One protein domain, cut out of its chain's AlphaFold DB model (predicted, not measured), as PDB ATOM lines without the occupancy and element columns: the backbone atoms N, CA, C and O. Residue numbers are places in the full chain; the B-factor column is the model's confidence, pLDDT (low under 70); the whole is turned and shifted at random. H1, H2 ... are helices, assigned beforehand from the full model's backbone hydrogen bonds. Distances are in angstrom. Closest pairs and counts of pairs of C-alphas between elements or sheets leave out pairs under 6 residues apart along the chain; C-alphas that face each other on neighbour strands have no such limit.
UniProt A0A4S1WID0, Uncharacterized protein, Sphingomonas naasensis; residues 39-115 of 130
ATOM      1  N   TYR A  39     167.981 159.459 101.441       72.19
ATOM      2  CA  TYR A  39     167.005 159.027 100.439       72.19
ATOM      3  C   TYR A  39     167.677 158.429  99.189       72.19
ATOM      4  O   TYR A  39     167.303 157.350  98.723       72.19
ATOM      5  N   ARG A  40     168.747 159.058  98.679       77.00
ATOM      6  CA  ARG A  40     169.536 158.515  97.555       77.00
ATOM      7  C   ARG A  40     170.227 157.197  97.911       77.00
ATOM      8  O   ARG A  40     170.321 156.311  97.059       77.00
ATOM      9  N   ALA A  41     170.722 157.056  99.139       80.44
ATOM     10  CA  ALA A  41     171.318 155.809  99.610       80.44
ATOM     11  C   ALA A  41     170.274 154.688  99.723       80.44
ATOM     12  O   ALA A  41     170.540 153.560  99.303       80.44
ATOM     13  N   LEU A  42     169.072 155.009 100.205       81.06
ATOM     14  CA  LEU A  42     167.968 154.061 100.275       81.06
ATOM     15  C   LEU A  42     167.517 153.610  98.881       81.06
ATOM     16  O   LEU A  42     167.287 152.420  98.706       81.06
ATOM     17  N   ILE A  43     167.473 154.493  97.868       77.56
ATOM     18  CA  ILE A  43     167.139 154.092  96.482       77.56
ATOM     19  C   ILE A  43     168.146 153.075  95.958       77.56
ATOM     20  O   ILE A  43     167.759 152.060  95.380       77.56
ATOM     21  N   ARG A  44     169.445 153.319  96.169       81.12
ATOM     22  CA  ARG A  44     170.486 152.384  95.724       81.12
ATOM     23  C   ARG A  44     170.343 151.024  96.401       81.12
ATOM     24  O   ARG A  44     170.401 150.009  95.717       81.12
ATOM     25  N   ARG A  45     170.109 151.003  97.716       81.38
ATOM     26  CA  ARG A  45     169.909 149.765  98.484       81.38
ATOM     27  C   ARG A  45     168.631 149.032  98.068       81.38
ATOM     28  O   ARG A  45     168.679 147.835  97.810       81.38
ATOM     29  N   ALA A  46     167.518 149.744  97.913       80.44
ATOM     30  CA  ALA A  46     166.256 149.172  97.453       80.44
ATOM     31  C   ALA A  46     166.377 148.586  96.035       80.44
ATOM     32  O   ALA A  46     165.911 147.475  95.790       80.44
ATOM     33  N   ASN A  47     167.075 149.273  95.120       77.00
ATOM     34  CA  ASN A  47     167.381 148.748  93.783       77.00
ATOM     35  C   ASN A  47     168.320 147.534  93.827       77.00
ATOM     36  O   ASN A  47     168.172 146.622  93.020       77.00
ATOM     37  N   ALA A  48     169.245 147.489  94.788       81.38
ATOM     38  CA  ALA A  48     170.088 146.323  95.049       81.38
ATOM     39  C   ALA A  48     169.323 145.149  95.701       81.38
ATOM     40  O   ALA A  48     169.885 144.069  95.862       81.38
ATOM     41  N   GLY A  49     168.039 145.326  96.037       76.31
ATOM     42  CA  GLY A  49     167.165 144.279  96.568       76.31
ATOM     43  C   GLY A  49     167.008 144.270  98.089       76.31
ATOM     44  O   GLY A  49     166.431 143.323  98.621       76.31
ATOM     45  N   ASP A  50     167.484 145.305  98.780       82.81
ATOM     46  CA  ASP A  50     167.336 145.465 100.226       82.81
ATOM     47  C   ASP A  50     165.887 145.833 100.598       82.81
ATOM     48  O   ASP A  50     165.381 146.910 100.260       82.81
ATOM     49  N   ALA A  51     165.215 144.919 101.302       76.00
ATOM     50  CA  ALA A  51     163.822 145.064 101.716       76.00
ATOM     51  C   ALA A  51     163.626 146.153 102.784       76.00
ATOM     52  O   ALA A  51     162.625 146.870 102.754       76.00
ATOM     53  N   GLU A  52     164.590 146.316 103.694       78.44
ATOM     54  CA  GLU A  52     164.524 147.307 104.770       78.44
ATOM     55  C   GLU A  52     164.669 148.724 104.199       78.44
ATOM     56  O   GLU A  52     163.969 149.655 104.606       78.44
ATOM     57  N   ALA A  53     165.536 148.886 103.195       79.44
ATOM     58  CA  ALA A  53     165.681 150.152 102.488       79.44
ATOM     59  C   ALA A  53     164.416 150.526 101.696       79.44
ATOM     60  O   ALA A  53     164.000 151.687 101.708       79.44
ATOM     61  N   ALA A  54     163.778 149.543 101.049       76.44
ATOM     62  CA  ALA A  54     162.510 149.745 100.354       76.44
ATOM     63  C   ALA A  54     161.377 150.136 101.321       76.44
ATOM     64  O   ALA A  54     160.591 151.028 101.004       76.44
ATOM     65  N   LEU A  55     161.324 149.536 102.517       77.69
ATOM     66  CA  LEU A  55     160.357 149.886 103.562       77.69
ATOM     67  C   LEU A  55     160.532 151.335 104.041       77.69
ATOM     68  O   LEU A  55     159.561 152.088 104.104       77.69
ATOM     69  N   LYS A  56     161.773 151.744 104.335       78.88
ATOM     70  CA  LYS A  56     162.083 153.115 104.773       78.88
ATOM     71  C   LYS A  56     161.732 154.149 103.704       78.88
ATOM     72  O   LYS A  56     161.159 155.179 104.036       78.88
ATOM     73  N   LEU A  57     161.995 153.864 102.425       75.50
ATOM     74  CA  LEU A  57     161.544 154.718 101.316       75.50
ATOM     75  C   LEU A  57     160.027 154.818 101.238       75.50
ATOM     76  O   LEU A  57     159.498 155.904 101.034       75.50
ATOM     77  N   ALA A  58     159.333 153.694 101.406       70.31
ATOM     78  CA  ALA A  58     157.884 153.661 101.351       70.31
ATOM     79  C   ALA A  58     157.254 154.530 102.450       70.31
ATOM     80  O   ALA A  58     156.325 155.275 102.165       70.31
ATOM     81  N   GLN A  59     157.803 154.487 103.669       68.62
ATOM     82  CA  GLN A  59     157.398 155.348 104.787       68.62
ATOM     83  C   GLN A  59     157.709 156.827 104.524       68.62
ATOM     84  O   GLN A  59     156.886 157.695 104.798       68.62
ATOM     85  N   PHE A  60     158.875 157.116 103.944       67.00
ATOM     86  CA  PHE A  60     159.299 158.478 103.620       67.00
ATOM     87  C   PHE A  60     158.440 159.122 102.522       67.00
ATOM     88  O   PHE A  60     158.143 160.313 102.566       67.00
ATOM     89  N   GLU A  61     158.029 158.332 101.531       65.00
ATOM     90  CA  GLU A  61     157.068 158.754 100.514       65.00
ATOM     91  C   GLU A  61     155.649 158.866 101.087       65.00
ATOM     92  O   GLU A  61     154.923 159.762 100.676       65.00
ATOM     93  N   ASP A  62     155.259 158.039 102.066       59.03
ATOM     94  CA  ASP A  62     153.968 158.172 102.771       59.03
ATOM     95  C   ASP A  62     153.896 159.470 103.598       59.03
ATOM     96  O   ASP A  62     152.876 160.157 103.598       59.03
ATOM     97  N   GLU A  63     155.004 159.897 104.215       54.03
ATOM     98  CA  GLU A  63     155.105 161.241 104.808       54.03
ATOM     99  C   GLU A  63     154.948 162.352 103.753       54.03
ATOM    100  O   GLU A  63     154.377 163.402 104.047       54.03
ATOM    101  N   ARG A  64     155.400 162.136 102.507       50.25
ATOM    102  CA  ARG A  64     155.146 163.067 101.391       50.25
ATOM    103  C   ARG A  64     153.707 162.978 100.863       50.25
ATOM    104  O   ARG A  64     153.213 163.974 100.336       50.25
ATOM    105  N   VAL A  65     153.008 161.848 101.038       45.22
ATOM    106  CA  VAL A  65     151.575 161.671 100.706       45.22
ATOM    107  C   VAL A  65     150.684 162.571 101.574       45.22
ATOM    108  O   VAL A  65     149.646 163.019 101.087       45.22
ATOM    109  N   LEU A  66     151.096 162.948 102.793       39.12
ATOM    110  CA  LEU A  66     150.401 163.979 103.591       39.12
ATOM    111  C   LEU A  66     150.357 165.358 102.892       39.12
ATOM    112  O   LEU A  66     149.556 166.211 103.267       39.12
ATOM    113  N   HIS A  67     151.145 165.552 101.827       36.56
ATOM    114  CA  HIS A  67     151.078 166.688 100.902       36.56
ATOM    115  C   HIS A  67     150.584 166.313  99.485       36.56
ATOM    116  O   HIS A  67     150.830 167.045  98.530       36.56
ATOM    117  N   GLY A  68     149.855 165.200  99.333       35.25
ATOM    118  CA  GLY A  68     149.027 164.929  98.150       35.25
ATOM    119  C   GLY A  68     149.678 164.168  96.988       35.25
ATOM    120  O   GLY A  68     149.257 164.349  95.849       35.25
ATOM    121  N   GLY A  69     150.676 163.309  97.219       39.53
ATOM    122  CA  GLY A  69     151.294 162.514  96.145       39.53
ATOM    123  C   GLY A  69     151.244 161.011  96.397       39.53
ATOM    124  O   GLY A  69     151.768 160.570  97.400       39.53
ATOM    125  N   ALA A  70     150.704 160.208  95.475       47.66
ATOM    126  CA  ALA A  70     150.612 158.737  95.536       47.66
ATOM    127  C   ALA A  70     151.971 157.982  95.414       47.66
ATOM    128  O   ALA A  70     152.058 156.937  94.767       47.66
ATOM    129  N   GLY A  71     153.050 158.515  95.999       53.97
ATOM    130  CA  GLY A  71     154.441 158.123  95.726       53.97
ATOM    131  C   GLY A  71     154.935 156.835  96.400       53.97
ATOM    132  O   GLY A  71     155.854 156.190  95.895       53.97
ATOM    133  N   GLY A  72     154.321 156.398  97.504       61.22
ATOM    134  CA  GLY A  72     154.830 155.269  98.302       61.22
ATOM    135  C   GLY A  72     154.411 153.875  97.824       61.22
ATOM    136  O   GLY A  72     155.042 152.879  98.182       61.22
ATOM    137  N   ALA A  73     153.360 153.766  97.003       66.00
ATOM    138  CA  ALA A  73     152.743 152.478  96.667       66.00
ATOM    139  C   ALA A  73     153.701 151.518  95.938       66.00
ATOM    140  O   ALA A  73     153.691 150.313  96.195       66.00
ATOM    141  N   LYS A  74     154.572 152.055  95.075       70.19
ATOM    142  CA  LYS A  74     155.585 151.277  94.346       70.19
ATOM    143  C   LYS A  74     156.618 150.657  95.291       70.19
ATOM    144  O   LYS A  74     157.001 149.503  95.108       70.19
ATOM    145  N   TRP A  75     157.045 151.396  96.311       69.38
ATOM    146  CA  TRP A  75     158.051 150.933  97.268       69.38
ATOM    147  C   TRP A  75     157.482 149.910  98.245       69.38
ATOM    148  O   TRP A  75     158.131 148.904  98.519       69.38
ATOM    149  N   TRP A  76     156.233 150.098  98.678       72.19
ATOM    150  CA  TRP A  76     155.513 149.083  99.443       72.19
ATOM    151  C   TRP A  76     155.337 147.784  98.648       72.19
ATOM    152  O   TRP A  76     155.496 146.703  99.213       72.19
ATOM    153  N   LEU A  77     155.042 147.866  97.345       78.94
ATOM    154  CA  LEU A  77     154.944 146.683  96.489       78.94
ATOM    155  C   LEU A  77     156.296 145.962  96.398       78.94
ATOM    156  O   LEU A  77     156.354 144.751  96.599       78.94
ATOM    157  N   LEU A  78     157.383 146.708  96.177       81.62
ATOM    158  CA  LEU A  78     158.735 146.157  96.108       81.62
ATOM    159  C   LEU A  78     159.148 145.492  97.430       81.62
ATOM    160  O   LEU A  78     159.637 144.364  97.431       81.62
ATOM    161  N   ALA A  79     158.909 146.146  98.568       78.44
ATOM    162  CA  ALA A  79     159.188 145.583  99.887       78.44
ATOM    163  C   ALA A  79     158.351 144.316 100.148       78.44
ATOM    164  O   ALA A  79     158.870 143.310 100.631       78.44
ATOM    165  N   ALA A  80     157.077 144.316  99.742       82.56
ATOM    166  CA  ALA A  80     156.207 143.147  99.828       82.56
ATOM    167  C   ALA A  80     156.654 142.011  98.889       82.56
ATOM    168  O   ALA A  80     156.412 140.840  99.180       82.56
ATOM    169  N   GLU A  81     157.294 142.322  97.760       84.62
ATOM    170  CA  GLU A  81     157.936 141.352  96.863       84.62
ATOM    171  C   GLU A  81     159.199 140.739  97.426       84.62
ATOM    172  O   GLU A  81     159.381 139.529  97.301       84.62
ATOM    173  N   ARG A  82     160.011 141.540  98.109       82.75
ATOM    174  CA  ARG A  82     161.189 141.063  98.839       82.75
ATOM    175  C   ARG A  82     160.843 140.356 100.136       82.75
ATOM    176  O   ARG A  82     161.694 139.682 100.707       82.75
ATOM    177  N   GLY A  83     159.586 140.450 100.554       83.69
ATOM    178  CA  GLY A  83     159.067 139.642 101.628       83.69
ATOM    179  C   GLY A  83     159.019 140.311 102.991       83.69
ATOM    180  O   GLY A  83     158.859 139.621 103.998       83.69
ATOM    181  N   ASP A  84     159.127 141.634 103.028       86.25
ATOM    182  CA  ASP A  84     158.993 142.382 104.263       86.25
ATOM    183  C   ASP A  84     157.599 142.178 104.877       86.25
ATOM    184  O   ASP A  84     156.559 142.356 104.233       86.25
ATOM    185  N   CYS A  85     157.573 141.800 106.152       84.19
ATOM    186  CA  CYS A  85     156.341 141.445 106.837       84.19
ATOM    187  C   CYS A  85     155.406 142.633 107.078       84.19
ATOM    188  O   CYS A  85     154.188 142.444 107.104       84.19
ATOM    189  N   GLN A  86     155.930 143.850 107.261       83.44
ATOM    190  CA  GLN A  86     155.088 145.044 107.362       83.44
ATOM    191  C   GLN A  86     154.480 145.387 106.002       83.44
ATOM    192  O   GLN A  86     153.275 145.628 105.923       83.44
ATOM    193  N   ALA A  87     155.271 145.327 104.933       82.94
ATOM    194  CA  ALA A  87     154.799 145.608 103.584       82.94
ATOM    195  C   ALA A  87     153.759 144.594 103.099       82.94
ATOM    196  O   ALA A  87     152.719 144.972 102.555       82.94
ATOM    197  N   LEU A  88     153.983 143.307 103.366       88.44
ATOM    198  CA  LEU A  88     153.022 142.247 103.072       88.44
ATOM    199  C   LEU A  88     151.681 142.459 103.795       88.44
ATOM    200  O   LEU A  88     150.624 142.272 103.189       88.44
ATOM    201  N   ARG A  89     151.704 142.885 105.068       87.00
ATOM    202  CA  ARG A  89     150.485 143.232 105.822       87.00
ATOM    203  C   ARG A  89     149.786 144.454 105.235       87.00
ATOM    204  O   ARG A  89     148.583 144.396 104.999       87.00
ATOM    205  N   ARG A  90     150.534 145.510 104.905       85.56
ATOM    206  CA  ARG A  90     149.973 146.716 104.284       85.56
ATOM    207  C   ARG A  90     149.278 146.401 102.957       85.56
ATOM    208  O   ARG A  90     148.176 146.881 102.715       85.56
ATOM    209  N   MET A  91     149.879 145.545 102.129       85.69
ATOM    210  CA  MET A  91     149.295 145.104 100.858       85.69
ATOM    211  C   MET A  91     148.038 144.250 101.037       85.69
ATOM    212  O   MET A  91     147.071 144.428 100.296       85.69
ATOM    213  N   ARG A  92     148.014 143.362 102.041       88.75
ATOM    214  CA  ARG A  92     146.798 142.632 102.425       88.75
ATOM    215  C   ARG A  92     145.672 143.606 102.775       88.75
ATOM    216  O   ARG A  92     144.568 143.440 102.273       88.75
ATOM    217  N   ASP A  93     145.950 144.601 103.608       85.62
ATOM    218  CA  ASP A  93     144.929 145.536 104.095       85.62
ATOM    219  C   ASP A  93     144.380 146.412 102.970       85.62
ATOM    220  O   ASP A  93     143.170 146.597 102.866       85.62
ATOM    221  N   LEU A  94     145.253 146.870 102.068       84.38
ATOM    222  CA  LEU A  94     144.846 147.591 100.862       84.38
ATOM    223  C   LEU A  94     143.964 146.734  99.946       84.38
ATOM    224  O   LEU A  94     142.985 147.237  99.401       84.38
ATOM    225  N   ALA A  95     144.286 145.450  99.778       86.06
ATOM    226  CA  ALA A  95     143.480 144.538  98.971       86.06
ATOM    227  C   ALA A  95     142.096 144.289  99.594       86.06
ATOM    228  O   ALA A  95     141.087 144.354  98.894       86.06
ATOM    229  N   THR A  96     142.036 144.088 100.915       84.25
ATOM    230  CA  THR A  96     140.771 143.964 101.654       84.25
ATOM    231  C   THR A  96     139.935 145.238 101.546       84.25
ATOM    232  O   THR A  96     138.747 145.158 101.253       84.25
ATOM    233  N   GLY A  97     140.547 146.417 101.715       84.62
ATOM    234  CA  GLY A  97     139.859 147.708 101.608       84.62
ATOM    235  C   GLY A  97     139.343 148.023 100.200       84.62
ATOM    236  O   GLY A  97     138.375 148.760 100.055       84.62
ATOM    237  N   ARG A  98     139.944 147.433  99.159       83.44
ATOM    238  CA  ARG A  98     139.442 147.487  97.775       83.44
ATOM    239  C   ARG A  98     138.349 146.459  97.477       83.44
ATOM    240  O   ARG A  98     137.810 146.474  96.377       83.44
ATOM    241  N   GLY A  99     138.048 145.561  98.414       86.75
ATOM    242  CA  GLY A  99     137.100 144.472  98.192       86.75
ATOM    243  C   GLY A  99     137.614 143.400  97.227       86.75
ATOM    244  O   GLY A  99     136.805 142.731  96.595       86.75
ATOM    245  N   ASP A 100     138.937 143.224  97.105       88.69
ATOM    246  CA  ASP A 100     139.545 142.168  96.286       88.69
ATOM    247  C   ASP A 100     140.035 141.007  97.179       88.69
ATOM    248  O   ASP A 100     141.178 141.007  97.669       88.69
ATOM    249  N   PRO A 101     139.185 139.991  97.428       85.75
ATOM    250  CA  PRO A 101     139.529 138.877  98.300       85.75
ATOM    251  C   PRO A 101     140.618 137.973  97.711       85.75
ATOM    252  O   PRO A 101     141.358 137.348  98.481       85.75
ATOM    253  N   ALA A 102     140.750 137.906  96.381       88.44
ATOM    254  CA  ALA A 102     141.757 137.090  95.707       88.44
ATOM    255  C   ALA A 102     143.153 137.690  95.909       88.44
ATOM    256  O   ALA A 102     144.090 136.994  96.319       88.44
ATOM    257  N   LEU A 103     143.278 139.006  95.731       86.00
ATOM    258  CA  LEU A 103     144.510 139.728  96.012       86.00
ATOM    259  C   LEU A 103     144.856 139.674  97.510       86.00
ATOM    260  O   LEU A 103     146.002 139.398  97.870       86.00
ATOM    261  N   ALA A 104     143.875 139.824  98.403       87.31
ATOM    262  CA  ALA A 104     144.094 139.682  99.845       87.31
ATOM    263  C   ALA A 104     144.539 138.260 100.242       87.31
ATOM    264  O   ALA A 104     145.357 138.091 101.152       87.31
ATOM    265  N   ALA A 105     144.023 137.220  99.577       90.12
ATOM    266  CA  ALA A 105     144.450 135.835  99.781       90.12
ATOM    267  C   ALA A 105     145.900 135.612  99.327       90.12
ATOM    268  O   ALA A 105     146.679 135.013 100.070       90.12
ATOM    269  N   LYS A 106     146.297 136.166  98.173       92.00
ATOM    270  CA  LYS A 106     147.688 136.134  97.688       92.00
ATOM    271  C   LYS A 106     148.659 136.684  98.737       92.00
ATOM    272  O   LYS A 106     149.658 136.037  99.063       92.00
ATOM    273  N   TRP A 107     148.349 137.849  99.309       90.25
ATOM    274  CA  TRP A 107     149.192 138.471 100.333       90.25
ATOM    275  C   TRP A 107     149.204 137.679 101.646       90.25
ATOM    276  O   TRP A 107     150.276 137.478 102.213       90.25
ATOM    277  N   ARG A 108     148.061 137.136 102.094       88.25
ATOM    278  CA  ARG A 108     147.997 136.239 103.268       88.25
ATOM    279  C   ARG A 108     148.874 135.001 103.108       88.25
ATOM    280  O   ARG A 108     149.574 134.621 104.044       88.25
ATOM    281  N   THR A 109     148.867 134.397 101.925       91.50
ATOM    282  CA  THR A 109     149.723 133.251 101.612       91.50
ATOM    283  C   THR A 109     151.198 133.637 101.715       91.50
ATOM    284  O   THR A 109     151.958 132.939 102.380       91.50
ATOM    285  N   ARG A 110     151.606 134.790 101.168       91.62
ATOM    286  CA  ARG A 110     152.988 135.293 101.303       91.62
ATOM    287  C   ARG A 110     153.406 135.576 102.746       91.62
ATOM    288  O   ARG A 110     154.511 135.209 103.122       91.62
ATOM    289  N   ILE A 111     152.525 136.160 103.562       91.12
ATOM    290  CA  ILE A 111     152.769 136.372 105.004       91.12
ATOM    291  C   ILE A 111     153.084 135.037 105.693       91.12
ATOM    292  O   ILE A 111     154.034 134.954 106.471       91.12
ATOM    293  N   ARG A 112     152.319 133.984 105.376       89.81
ATOM    294  CA  ARG A 112     152.541 132.636 105.915       89.81
ATOM    295  C   ARG A 112     153.883 132.055 105.462       89.81
ATOM    296  O   ARG A 112     154.629 131.565 106.303       89.81
ATOM    297  N   TRP A 113     154.192 132.124 104.165       88.06
ATOM    298  CA  TRP A 113     155.446 131.599 103.606       88.06
ATOM    299  C   TRP A 113     156.683 132.270 104.194       88.06
ATOM    300  O   TRP A 113     157.638 131.588 104.548       88.06
ATOM    301  N   ASN A 114     156.628 133.585 104.393       87.81
ATOM    302  CA  ASN A 114     157.726 134.339 104.993       87.81
ATOM    303  C   ASN A 114     157.811 134.214 106.510       87.81
ATOM    304  O   ASN A 114     158.630 134.884 107.134       87.81
ATOM    305  N   ARG A 115     156.965 133.363 107.108       89.00
ATOM    306  CA  ARG A 115     156.929 133.112 108.549       89.00
ATOM    307  C   ARG A 115     156.813 134.422 109.342       89.00
ATOM    308  O   ARG A 115     157.379 134.573 110.422       89.00
TER     309      ARG A 115
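This is residues 39 to 115 of the 130 residues of an uncharacterized protein of Sphingomonas naasensis (UniProt A0A4S1WID0). Five helices zigzag through one flat layer, each packing on the next along the chain. H1 packs on the hairpin of H2 and H3, and H3 meets H4 of a second hairpin, H4 and H5, in a V. The 77 printed residues are all helix by class, with no named strand, and compact: radius of gyration of the C-alphas 12.6 A, spans 35 by 28 by 13 A.

H1, residues 39 to 47, begins at C-alpha 39 (167.005, 159.027, 100.439). H2 is residues 51 to 65, 20.7 A; H3 73 to 82, 14.4 A; H4 85 to 97, 18.4 A. H5, 101 to 113, 18.3 A, ends at C-alpha 113 (155.446, 131.599, 103.606).

H1 touches H2, residues 52 to 57 alone, at a steep 48 degrees; closest C-alphas Ala 46 and Ala 54, 4.8 A. Hairpin H2 and H3 touch at a shallow 15 degrees; Ala 58 and Trp 75 have the closest C-alphas, 4.9 A. H3 touches H4, residues 86 to 91 alone, at a steep 53 degrees; closest C-alphas Ala 80 and Leu 88, 4.6 A. Hairpin H4 and H5 touch at a shallow 16 degrees; closest C-alphas Arg 92 and Ala 104, 4.8 A. H1 and H5 are apart. In each helix every O i to N i+4 pair is within hydrogen-bond range.

The C-alphas of Ala 41 and Gly 99 are farthest apart, 36.1 A. The printed part has no cut and no long link. Residues 59 to 73 and 75 have pLDDT under 70.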